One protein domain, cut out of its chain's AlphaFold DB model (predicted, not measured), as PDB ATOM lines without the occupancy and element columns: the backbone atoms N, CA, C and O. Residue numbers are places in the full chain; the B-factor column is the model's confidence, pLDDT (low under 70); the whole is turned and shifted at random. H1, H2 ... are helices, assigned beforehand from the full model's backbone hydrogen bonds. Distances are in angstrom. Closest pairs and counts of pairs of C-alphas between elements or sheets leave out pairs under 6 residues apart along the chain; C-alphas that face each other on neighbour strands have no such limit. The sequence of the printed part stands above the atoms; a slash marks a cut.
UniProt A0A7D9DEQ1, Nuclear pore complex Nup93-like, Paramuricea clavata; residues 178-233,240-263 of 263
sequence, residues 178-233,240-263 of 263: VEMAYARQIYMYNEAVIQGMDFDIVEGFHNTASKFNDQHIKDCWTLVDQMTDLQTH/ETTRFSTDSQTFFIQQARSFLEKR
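This is residues 178 to 233 and 240 to 263 of the 263 residues of the protein "Nuclear pore complex Nup93-like" of Paramuricea clavata (UniProt A0A7D9DEQ1). Four helices, H1, H2, H3 and H5, lie side by side in a flat row, a single layer in which each runs the opposite way to the one before; tiny H4 sits near the beginning of H5. H1, H2 and H3 make two hairpins in succession, and H5 joins the row more loosely beside H3. The printed part has 80 residues with five named helices, H1 to H5 in order, and no named strand; its class is all helix. It is loose, with a radius of gyration of the C-alphas of 14.7 A and spans of 35 by 33 by 15 A.

H1, the longest helix, covers residues 178 to 195 and 26.1 A, from C-alpha 178 at (238.380, 263.346, 143.043). H2 is residues 201 to 211, 15.7 A; H3 is residues 215 to 228, 19.9 A. H4 is residues 240 to 243, 5.3 A. H5, residues 246 to 262, measures 24.4 A and ends at C-alpha 262, (225.428, 260.659, 167.481).

H1, with residues 181 to 189 alone, touches H2 in a helical hairpin at a shallow tilt of 28 degrees; their closest C-alphas, of Tyr 189 and Ile 201, are 6.3 A apart. H2 and H3 form another hairpin at 21 degrees, a shallow tilt, with the C-alphas of His 206 and Trp 221 closest at 5.4 A. Residues 223 to 227 of H3 touch residues 252 to 259 of H5, opposite ways at 36 degrees, only just a steep tilt; the closest C-alphas, of Met 227 and Phe 252, are 7.0 A apart. The helix packing is mostly aligned, but only just, with 2 of these 3 pairs at a shallow tilt. H4 is close to but not clearly touching H5, with C-alphas 242 and 248 closest at 6.7 A. H1 is apart from H3 and H5, and H2 from H5. In H1, H2, H3 and H5 every O i to N i+4 pair is within hydrogen-bond range; H4 is too short for one.

The C-alphas farthest apart, of Gln 195 and Glu 261, are 40.5 A apart. Residues 234 to 239 are not printed, and C-alphas 233 and 240 stand 15.4 A apart across this cut. The links H1 to H2, H2 to H3 and H4 to H5 are tight. Mean pLDDT of the printed part is 77.8, with residues 228 to 233, 240 to 244, 248 and 263 under 70.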
ATOM      1  N   VAL A 178     238.277 263.678 141.619       82.25
ATOM      2  CA  VAL A 178     238.380 263.346 143.043       82.25
ATOM      3  C   VAL A 178     239.820 262.993 143.415       82.25
ATOM      4  O   VAL A 178     240.393 263.584 144.332       82.25
ATOM      5  N   GLU A 179     240.430 262.082 142.663       84.38
ATOM      6  CA  GLU A 179     241.803 261.621 142.874       84.38
ATOM      7  C   GLU A 179     242.810 262.768 142.752       84.38
ATOM      8  O   GLU A 179     243.723 262.883 143.568       84.38
ATOM      9  N   MET A 180     242.607 263.681 141.801       86.56
ATOM     10  CA  MET A 180     243.445 264.866 141.638       86.56
ATOM     11  C   MET A 180     243.347 265.823 142.836       86.56
ATOM     12  O   MET A 180     244.349 266.425 143.226       86.56
ATOM     13  N   ALA A 181     242.171 265.964 143.452       84.88
ATOM     14  CA  ALA A 181     242.011 266.802 144.638       84.88
ATOM     15  C   ALA A 181     242.724 266.205 145.862       84.88
ATOM     16  O   ALA A 181     243.408 266.930 146.586       84.88
ATOM     17  N   TYR A 182     242.622 264.886 146.060       88.19
ATOM     18  CA  TYR A 182     243.355 264.181 147.115       88.19
ATOM     19  C   TYR A 182     244.870 264.203 146.869       88.19
ATOM     20  O   TYR A 182     245.637 264.515 147.781       88.19
ATOM     21  N   ALA A 183     245.314 263.972 145.630       88.12
ATOM     22  CA  ALA A 183     246.723 264.055 145.249       88.12
ATOM     23  C   ALA A 183     247.307 265.453 145.507       88.12
ATOM     24  O   ALA A 183     248.430 265.581 145.996       88.12
ATOM     25  N   ARG A 184     246.528 266.512 145.251       88.00
ATOM     26  CA  ARG A 184     246.924 267.886 145.574       88.00
ATOM     27  C   ARG A 184     247.123 268.095 147.075       88.00
ATOM     28  O   ARG A 184     248.067 268.775 147.463       88.00
ATOM     29  N   GLN A 185     246.270 267.516 147.915       87.62
ATOM     30  CA  GLN A 185     246.411 267.637 149.365       87.62
ATOM     31  C   GLN A 185     247.680 266.936 149.874       87.62
ATOM     32  O   GLN A 185     248.385 267.483 150.719       87.62
ATOM     33  N   ILE A 186     248.015 265.772 149.306       89.00
ATOM     34  CA  ILE A 186     249.270 265.053 149.592       89.00
ATOM     35  C   ILE A 186     250.480 265.873 149.139       89.00
ATOM     36  O   ILE A 186     251.470 265.962 149.859       89.00
ATOM     37  N   TYR A 187     250.401 266.502 147.964       88.56
ATOM     38  CA  TYR A 187     251.453 267.393 147.484       88.56
ATOM     39  C   TYR A 187     251.701 268.549 148.461       88.56
ATOM     40  O   TYR A 187     252.845 268.781 148.840       88.56
ATOM     41  N   MET A 188     250.638 269.219 148.922       86.81
ATOM     42  CA  MET A 188     250.749 270.308 149.900       86.81
ATOM     43  C   MET A 188     251.332 269.837 151.237       86.81
ATOM     44  O   MET A 188     252.168 270.531 151.810       86.81
ATOM     45  N   TYR A 189     250.940 268.651 151.711       86.94
ATOM     46  CA  TYR A 189     251.530 268.048 152.907       86.94
ATOM     47  C   TYR A 189     253.031 267.792 152.727       86.94
ATOM     48  O   TYR A 189     253.829 268.205 153.562       86.94
ATOM     49  N   ASN A 190     253.433 267.169 151.617       88.00
ATOM     50  CA  ASN A 190     254.841 266.892 151.334       88.00
ATOM     51  C   ASN A 190     255.663 268.184 151.244       88.00
ATOM     52  O   ASN A 190     256.774 268.240 151.764       88.00
ATOM     53  N   GLU A 191     255.116 269.225 150.616       88.81
ATOM     54  CA  GLU A 191     255.754 270.538 150.545       88.81
ATOM     55  C   GLU A 191     255.943 271.147 151.944       88.81
ATOM     56  O   GLU A 191     257.042 271.596 152.277       88.81
ATOM     57  N   ALA A 192     254.912 271.094 152.792       85.44
ATOM     58  CA  ALA A 192     254.975 271.587 154.163       85.44
ATOM     59  C   ALA A 192     255.977 270.801 155.025       85.44
ATOM     60  O   ALA A 192     256.760 271.411 155.752       85.44
ATOM     61  N   VAL A 193     256.031 269.473 154.882       84.50
ATOM     62  CA  VAL A 193     257.014 268.615 155.566       84.50
ATOM     63  C   VAL A 193     258.442 268.956 155.137       84.50
ATOM     64  O   VAL A 193     259.327 269.052 155.985       84.50
ATOM     65  N   ILE A 194     258.678 269.199 153.843       85.69
ATOM     66  CA  ILE A 194     259.992 269.624 153.330       85.69
ATOM     67  C   ILE A 194     260.384 270.999 153.892       85.69
ATOM     68  O   ILE A 194     261.555 271.236 154.186       85.69
ATOM     69  N   GLN A 195     259.411 271.897 154.067       87.44
ATOM     70  CA  GLN A 195     259.608 273.222 154.662       87.44
ATOM     71  C   GLN A 195     259.681 273.196 156.201       87.44
ATOM     72  O   GLN A 195     259.984 274.220 156.811       87.44
ATOM     73  N   GLY A 196     259.442 272.041 156.835       78.88
ATOM     74  CA  GLY A 196     259.445 271.882 158.290       78.88
ATOM     75  C   GLY A 196     258.253 272.535 158.994       78.88
ATOM     76  O   GLY A 196     258.373 272.903 160.160       78.88
ATOM     77  N   MET A 197     257.128 272.718 158.296       80.00
ATOM     78  CA  MET A 197     255.870 273.180 158.881       80.00
ATOM     79  C   MET A 197     254.985 272.001 159.284       80.00
ATOM     80  O   MET A 197     254.871 271.016 158.551       80.00
ATOM     81  N   ASP A 198     254.304 272.142 160.420       72.38
ATOM     82  CA  ASP A 198     253.266 271.208 160.840       72.38
ATOM     83  C   ASP A 198     252.046 271.384 159.931       72.38
ATOM     84  O   ASP A 198     251.446 272.459 159.863       72.38
ATOM     85  N   PHE A 199     251.691 270.329 159.205       75.75
ATOM     86  CA  PHE A 199     250.525 270.308 158.331       75.75
ATOM     87  C   PHE A 199     249.657 269.113 158.686       75.75
ATOM     88  O   PHE A 199     250.071 267.964 158.514       75.75
ATOM     89  N   ASP A 200     248.445 269.386 159.162       78.38
ATOM     90  CA  ASP A 200     247.473 268.336 159.423       78.38
ATOM     91  C   ASP A 200     246.827 267.883 158.109       78.38
ATOM     92  O   ASP A 200     245.998 268.558 157.489       78.38
ATOM     93  N   ILE A 201     247.250 266.708 157.652       82.81
ATOM     94  CA  ILE A 201     246.726 266.106 156.432       82.81
ATOM     95  C   ILE A 201     245.255 265.684 156.588       82.81
ATOM     96  O   ILE A 201     244.523 265.662 155.596       82.81
ATOM     97  N   VAL A 202     244.811 265.383 157.813       82.56
ATOM     98  CA  VAL A 202     243.454 264.902 158.104       82.56
ATOM     99  C   VAL A 202     242.448 266.031 157.940       82.56
ATOM    100  O   VAL A 202     241.467 265.859 157.214       82.56
ATOM    101  N   GLU A 203     242.737 267.214 158.489       82.50
ATOM    102  CA  GLU A 203     241.923 268.420 158.283       82.50
ATOM    103  C   GLU A 203     241.812 268.757 156.785       82.50
ATOM    104  O   GLU A 203     240.737 269.047 156.245       82.50
ATOM    105  N   GLY A 204     242.935 268.632 156.078       82.50
ATOM    106  CA  GLY A 204     243.024 268.784 154.636       82.50
ATOM    107  C   GLY A 204     242.096 267.866 153.842       82.50
ATOM    108  O   GLY A 204     241.375 268.300 152.931       82.50
ATOM    109  N   PHE A 205     242.104 266.582 154.186       86.31
ATOM    110  CA  PHE A 205     241.249 265.583 153.559       86.31
ATOM    111  C   PHE A 205     239.786 265.723 153.960       86.31
ATOM    112  O   PHE A 205     238.929 265.551 153.096       86.31
ATOM    113  N   HIS A 206     239.486 266.120 155.195       83.31
ATOM    114  CA  HIS A 206     238.129 266.424 155.639       83.31
ATOM    115  C   HIS A 206     237.536 267.623 154.877       83.31
ATOM    116  O   HIS A 206     236.419 267.557 154.357       83.31
ATOM    117  N   ASN A 207     238.309 268.697 154.694       84.12
ATOM    118  CA  ASN A 207     237.900 269.844 153.880       84.12
ATOM    119  C   ASN A 207     237.676 269.439 152.412       84.12
ATOM    120  O   ASN A 207     236.673 269.812 151.799       84.12
ATOM    121  N   THR A 208     238.565 268.621 151.848       85.56
ATOM    122  CA  THR A 208     238.418 268.117 150.473       85.56
ATOM    123  C   THR A 208     237.189 267.207 150.340       85.56
ATOM    124  O   THR A 208     236.396 267.387 149.421       85.56
ATOM    125  N   ALA A 209     236.947 266.326 151.313       84.81
ATOM    126  CA  ALA A 209     235.758 265.480 151.410       84.81
ATOM    127  C   ALA A 209     234.455 266.285 151.496       84.81
ATOM    128  O   ALA A 209     233.464 265.923 150.867       84.81
ATOM    129  N   SER A 210     234.454 267.409 152.222       81.31
ATOM    130  CA  SER A 210     233.281 268.286 152.336       81.31
ATOM    131  C   SER A 210     232.828 268.859 150.984       81.31
ATOM    132  O   SER A 210     231.627 269.047 150.767       81.31
ATOM    133  N   LYS A 211     233.783 269.078 150.067       81.69
ATOM    134  CA  LYS A 211     233.552 269.589 148.706       81.69
ATOM    135  C   LYS A 211     232.967 268.529 147.777       81.69
ATOM    136  O   LYS A 211     232.334 268.886 146.785       81.69
ATOM    137  N   PHE A 212     233.142 267.248 148.093       79.31
ATOM    138  CA  PHE A 212     232.488 266.158 147.380       79.31
ATOM    139  C   PHE A 212     231.068 265.946 147.912       79.31
ATOM    140  O   PHE A 212     230.795 266.118 149.098       79.31
ATOM    141  N   ASN A 213     230.125 265.590 147.037       75.69
ATOM    142  CA  ASN A 213     228.729 265.346 147.422       75.69
ATOM    143  C   ASN A 213     228.491 263.888 147.858       75.69
ATOM    144  O   ASN A 213     227.456 263.310 147.545       75.69
ATOM    145  N   ASP A 214     229.471 263.286 148.534       83.31
ATOM    146  CA  ASP A 214     229.382 261.920 149.042       83.31
ATOM    147  C   ASP A 214     229.308 261.937 150.573       83.31
ATOM    148  O   ASP A 214     230.244 262.351 151.260       83.31
ATOM    149  N   GLN A 215     228.164 261.501 151.104       81.19
ATOM    150  CA  GLN A 215     227.921 261.435 152.541       81.19
ATOM    151  C   GLN A 215     228.794 260.375 153.224       81.19
ATOM    152  O   GLN A 215     229.226 260.582 154.353       81.19
ATOM    153  N   HIS A 216     229.111 259.270 152.543       82.69
ATOM    154  CA  HIS A 216     229.933 258.206 153.116       82.69
ATOM    155  C   HIS A 216     231.370 258.669 153.329       82.69
ATOM    156  O   HIS A 216     231.955 258.411 154.377       82.69
ATOM    157  N   ILE A 217     231.927 259.391 152.355       83.75
ATOM    158  CA  ILE A 217     233.291 259.919 152.446       83.75
ATOM    159  C   ILE A 217     233.379 260.957 153.571       83.75
ATOM    160  O   ILE A 217     234.333 260.931 154.347       83.75
ATOM    161  N   LYS A 218     232.366 261.820 153.721       83.19
ATOM    162  CA  LYS A 218     232.287 262.773 154.840       83.19
ATOM    163  C   LYS A 218     232.237 262.059 156.184       83.19
ATOM    164  O   LYS A 218     233.061 262.359 157.040       83.19
ATOM    165  N   ASP A 219     231.349 261.082 156.343       82.81
ATOM    166  CA  ASP A 219     231.238 260.301 157.576       82.81
ATOM    167  C   ASP A 219     232.571 259.609 157.923       82.81
ATOM    168  O   ASP A 219     233.028 259.684 159.064       82.81
ATOM    169  N   CYS A 220     233.244 259.001 156.939       84.88
ATOM    170  CA  CYS A 220     234.555 258.374 157.129       84.88
ATOM    171  C   CYS A 220     235.608 259.376 157.620       84.88
ATOM    172  O   CYS A 220     236.299 259.095 158.596       84.88
ATOM    173  N   TRP A 221     235.718 260.550 156.992       85.31
ATOM    174  CA  TRP A 221     236.692 261.556 157.420       85.31
ATOM    175  C   TRP A 221     236.331 262.199 158.762       85.31
ATOM    176  O   TRP A 221     237.239 262.465 159.535       85.31
ATOM    177  N   THR A 222     235.047 262.363 159.098       81.62
ATOM    178  CA  THR A 222     234.631 262.834 160.436       81.62
ATOM    179  C   THR A 222     234.962 261.829 161.540       81.62
ATOM    180  O   THR A 222     235.294 262.220 162.656       81.62
ATOM    181  N   LEU A 223     234.899 260.530 161.235       82.06
ATOM    182  CA  LEU A 223     235.323 259.480 162.154       82.06
ATOM    183  C   LEU A 223     236.844 259.493 162.329       82.06
ATOM    184  O   LEU A 223     237.319 259.377 163.456       82.06
ATOM    185  N   VAL A 224     237.596 259.647 161.236       83.06
ATOM    186  CA  VAL A 224     239.063 259.727 161.286       83.06
ATOM    187  C   VAL A 224     239.504 260.948 162.089       83.06
ATOM    188  O   VAL A 224     240.313 260.772 162.987       83.06
ATOM    189  N   ASP A 225     238.911 262.119 161.851       80.56
ATOM    190  CA  ASP A 225     239.164 263.374 162.575       80.56
ATOM    191  C   ASP A 225     238.998 263.207 164.097       80.56
ATOM    192  O   ASP A 225     239.925 263.427 164.879       80.56
ATOM    193  N   GLN A 226     237.866 262.634 164.518       74.62
ATOM    194  CA  GLN A 226     237.591 262.318 165.924       74.62
ATOM    195  C   GLN A 226     238.546 261.280 166.534       74.62
ATOM    196  O   GLN A 226     238.664 261.201 167.759       74.62
ATOM    197  N   MET A 227     239.183 260.445 165.711       70.62
ATOM    198  CA  MET A 227     240.173 259.459 166.148       70.62
ATOM    199  C   MET A 227     241.607 260.010 166.136       70.62
ATOM    200  O   MET A 227     242.447 259.507 166.888       70.62
ATOM    201  N   THR A 228     241.908 261.015 165.310       67.94
ATOM    202  CA  THR A 228     243.246 261.614 165.164       67.94
ATOM    203  C   THR A 228     243.508 262.778 166.107       67.94
ATOM    204  O   THR A 228     244.661 262.936 166.513       67.94
ATOM    205  N   ASP A 229     242.467 263.473 166.579       61.41
ATOM    206  CA  ASP A 229     242.540 264.471 167.667       61.41
ATOM    207  C   ASP A 229     243.252 263.950 168.935       61.41
ATOM    208  O   ASP A 229     243.717 264.713 169.778       61.41
ATOM    209  N   LEU A 230     243.375 262.630 169.073       54.34
ATOM    210  CA  LEU A 230     243.959 261.953 170.226       54.34
ATOM    211  C   LEU A 230     245.457 261.651 170.073       54.34
ATOM    212  O   LEU A 230     246.139 261.442 171.075       54.34
ATOM    213  N   GLN A 231     245.986 261.602 168.843       51.25
ATOM    214  CA  GLN A 231     247.391 261.241 168.583       51.25
ATOM    215  C   GLN A 231     248.354 262.433 168.676       51.25
ATOM    216  O   GLN A 231     249.565 262.234 168.757       51.25
ATOM    217  N   THR A 232     247.842 263.664 168.742       48.00
ATOM    218  CA  THR A 232     248.650 264.893 168.839       48.00
ATOM    219  C   THR A 232     249.385 265.045 170.182       48.00
ATOM    220  O   THR A 232     250.249 265.910 170.319       48.00
ATOM    221  N   HIS A 233     249.113 264.181 171.171       47.16
ATOM    222  CA  HIS A 233     249.727 264.230 172.504       47.16
ATOM    223  C   HIS A 233     250.853 263.211 172.763       47.16
ATOM    224  O   HIS A 233     251.456 263.254 173.837       47.16
ATOM    225  N   GLU A 240     253.401 251.470 166.950       52.62
ATOM    226  CA  GLU A 240     252.849 250.122 167.085       52.62
ATOM    227  C   GLU A 240     252.464 249.800 168.536       52.62
ATOM    228  O   GLU A 240     251.360 249.324 168.793       52.62
ATOM    229  N   THR A 241     253.312 250.119 169.517       56.50
ATOM    230  CA  THR A 241     253.041 249.800 170.930       56.50
ATOM    231  C   THR A 241     251.913 250.647 171.507       56.50
ATOM    232  O   THR A 241     251.159 250.176 172.357       56.50
ATOM    233  N   THR A 242     251.741 251.872 171.009       58.06
ATOM    234  CA  THR A 242     250.634 252.753 171.392       58.06
ATOM    235  C   THR A 242     249.304 252.318 170.776       58.06
ATOM    236  O   THR A 242     248.288 252.390 171.460       58.06
ATOM    237  N   ARG A 243     249.281 251.788 169.543       59.97
ATOM    238  CA  ARG A 243     248.055 251.272 168.892       59.97
ATOM    239  C   ARG A 243     247.544 249.964 169.499       59.97
ATOM    240  O   ARG A 243     246.334 249.759 169.569       59.97
ATOM    241  N   PHE A 244     248.448 249.092 169.946       61.50
ATOM    242  CA  PHE A 244     248.092 247.810 170.568       61.50
ATOM    243  C   PHE A 244     247.960 247.871 172.097       61.50
ATOM    244  O   PHE A 244     247.684 246.849 172.722       61.50
ATOM    245  N   SER A 245     248.121 249.049 172.708       73.69
ATOM    246  CA  SER A 245     247.838 249.229 174.131       73.69
ATOM    247  C   SER A 245     246.341 249.081 174.406       73.69
ATOM    248  O   SER A 245     245.506 249.666 173.710       73.69
ATOM    249  N   THR A 246     246.001 248.334 175.457       72.38
ATOM    250  CA  THR A 246     244.622 248.145 175.927       72.38
ATOM    251  C   THR A 246     243.932 249.485 176.214       72.38
ATOM    252  O   THR A 246     242.746 249.645 175.928       72.38
ATOM    253  N   ASP A 247     244.675 250.484 176.699       72.19
ATOM    254  CA  ASP A 247     244.138 251.815 177.001       72.19
ATOM    255  C   ASP A 247     243.735 252.563 175.721       72.19
ATOM    256  O   ASP A 247     242.627 253.088 175.624       72.19
ATOM    257  N   SER A 248     244.574 252.523 174.683       69.81
ATOM    258  CA  SER A 248     244.250 253.112 173.379       69.81
ATOM    259  C   SER A 248     243.072 252.396 172.717       69.81
ATOM    260  O   SER A 248     242.178 253.044 172.183       69.81
ATOM    261  N   GLN A 249     243.016 251.061 172.791       74.31
ATOM    262  CA  GLN A 249     241.914 250.272 172.225       74.31
ATOM    263  C   GLN A 249     240.578 250.553 172.914       74.31
ATOM    264  O   GLN A 249     239.566 250.742 172.240       74.31
ATOM    265  N   THR A 250     240.559 250.613 174.247       77.44
ATOM    266  CA  THR A 250     239.335 250.944 174.992       77.44
ATOM    267  C   THR A 250     238.858 252.363 174.689       77.44
ATOM    268  O   THR A 250     237.653 252.576 174.550       77.44
ATOM    269  N   PHE A 251     239.781 253.305 174.483       72.69
ATOM    270  CA  PHE A 251     239.453 254.661 174.062       72.69
ATOM    271  C   PHE A 251     238.889 254.710 172.633       72.69
ATOM    272  O   PHE A 251     237.841 255.319 172.410       72.69
ATOM    273  N   PHE A 252     239.510 254.014 171.672       76.25
ATOM    274  CA  PHE A 252     238.982 253.908 170.306       76.25
ATOM    275  C   PHE A 252     237.567 253.319 170.291       76.25
ATOM    276  O   PHE A 252     236.703 253.818 169.574       76.25
ATOM    277  N   ILE A 253     237.304 252.302 171.119       81.38
ATOM    278  CA  ILE A 253     235.973 251.697 171.254       81.38
ATOM    279  C   ILE A 253     234.967 252.703 171.828       81.38
ATOM    280  O   ILE A 253     233.848 252.796 171.325       81.38
ATOM    281  N   GLN A 254     235.339 253.474 172.855       79.56
ATOM    282  CA  GLN A 254     234.462 254.503 173.429       79.56
ATOM    283  C   GLN A 254     234.141 255.615 172.426       79.56
ATOM    284  O   GLN A 254     232.984 256.022 172.319       79.56
ATOM    285  N   GLN A 255     235.132 256.072 171.661       75.19
ATOM    286  CA  GLN A 255     234.938 257.133 170.679       75.19
ATOM    287  C   GLN A 255     234.128 256.653 169.471       75.19
ATOM    288  O   GLN A 255     233.182 257.325 169.066       75.19
ATOM    289  N   ALA A 256     234.422 255.457 168.950       79.81
ATOM    290  CA  ALA A 256     233.621 254.834 167.898       79.81
ATOM    291  C   ALA A 256     232.165 254.648 168.347       79.81
ATOM    292  O   ALA A 256     231.238 254.909 167.583       79.81
ATOM    293  N   ARG A 257     231.949 254.261 169.609       80.88
ATOM    294  CA  ARG A 257     230.613 254.170 170.196       80.88
ATOM    295  C   ARG A 257     229.926 255.538 170.279       80.88
ATOM    296  O   ARG A 257     228.788 255.647 169.849       80.88
ATOM    297  N   SER A 258     230.609 256.573 170.767       79.75
ATOM    298  CA  SER A 258     230.090 257.952 170.826       79.75
ATOM    299  C   SER A 258     229.722 258.495 169.440       79.75
ATOM    300  O   SER A 258     228.694 259.151 169.279       79.75
ATOM    301  N   PHE A 259     230.521 258.184 168.416       80.12
ATOM    302  CA  PHE A 259     230.225 258.537 167.028       80.12
ATOM    303  C   PHE A 259     228.961 257.834 166.520       80.12
ATOM    304  O   PHE A 259     228.071 258.484 165.977       80.12
ATOM    305  N   LEU A 260     228.847 256.522 166.754       81.38
ATOM    306  CA  LEU A 260     227.666 255.740 166.376       81.38
ATOM    307  C   LEU A 260     226.405 256.133 167.160       81.38
ATOM    308  O   LEU A 260     225.310 255.966 166.644       81.38
ATOM    309  N   GLU A 261     226.543 256.652 168.381       81.69
ATOM    310  CA  GLU A 261     225.424 257.164 169.184       81.69
ATOM    311  C   GLU A 261     224.931 258.547 168.711       81.69
ATOM    312  O   GLU A 261     223.796 258.919 169.002       81.69
ATOM    313  N   LYS A 262     225.766 259.320 168.002       73.50
ATOM    314  CA  LYS A 262     225.428 260.659 167.481       73.50
ATOM    315  C   LYS A 262     224.908 260.659 166.040       73.50
ATOM    316  O   LYS A 262     224.401 261.692 165.605       73.50
ATOM    317  N   ARG A 263     225.080 259.553 165.315       63.19
ATOM    318  CA  ARG A 263     224.630 259.372 163.930       63.19
ATOM    319  C   ARG A 263     223.214 258.809 163.876       63.19
ATOM    320  O   ARG A 263     222.467 259.242 162.973       63.19
TER     321      ARG A 263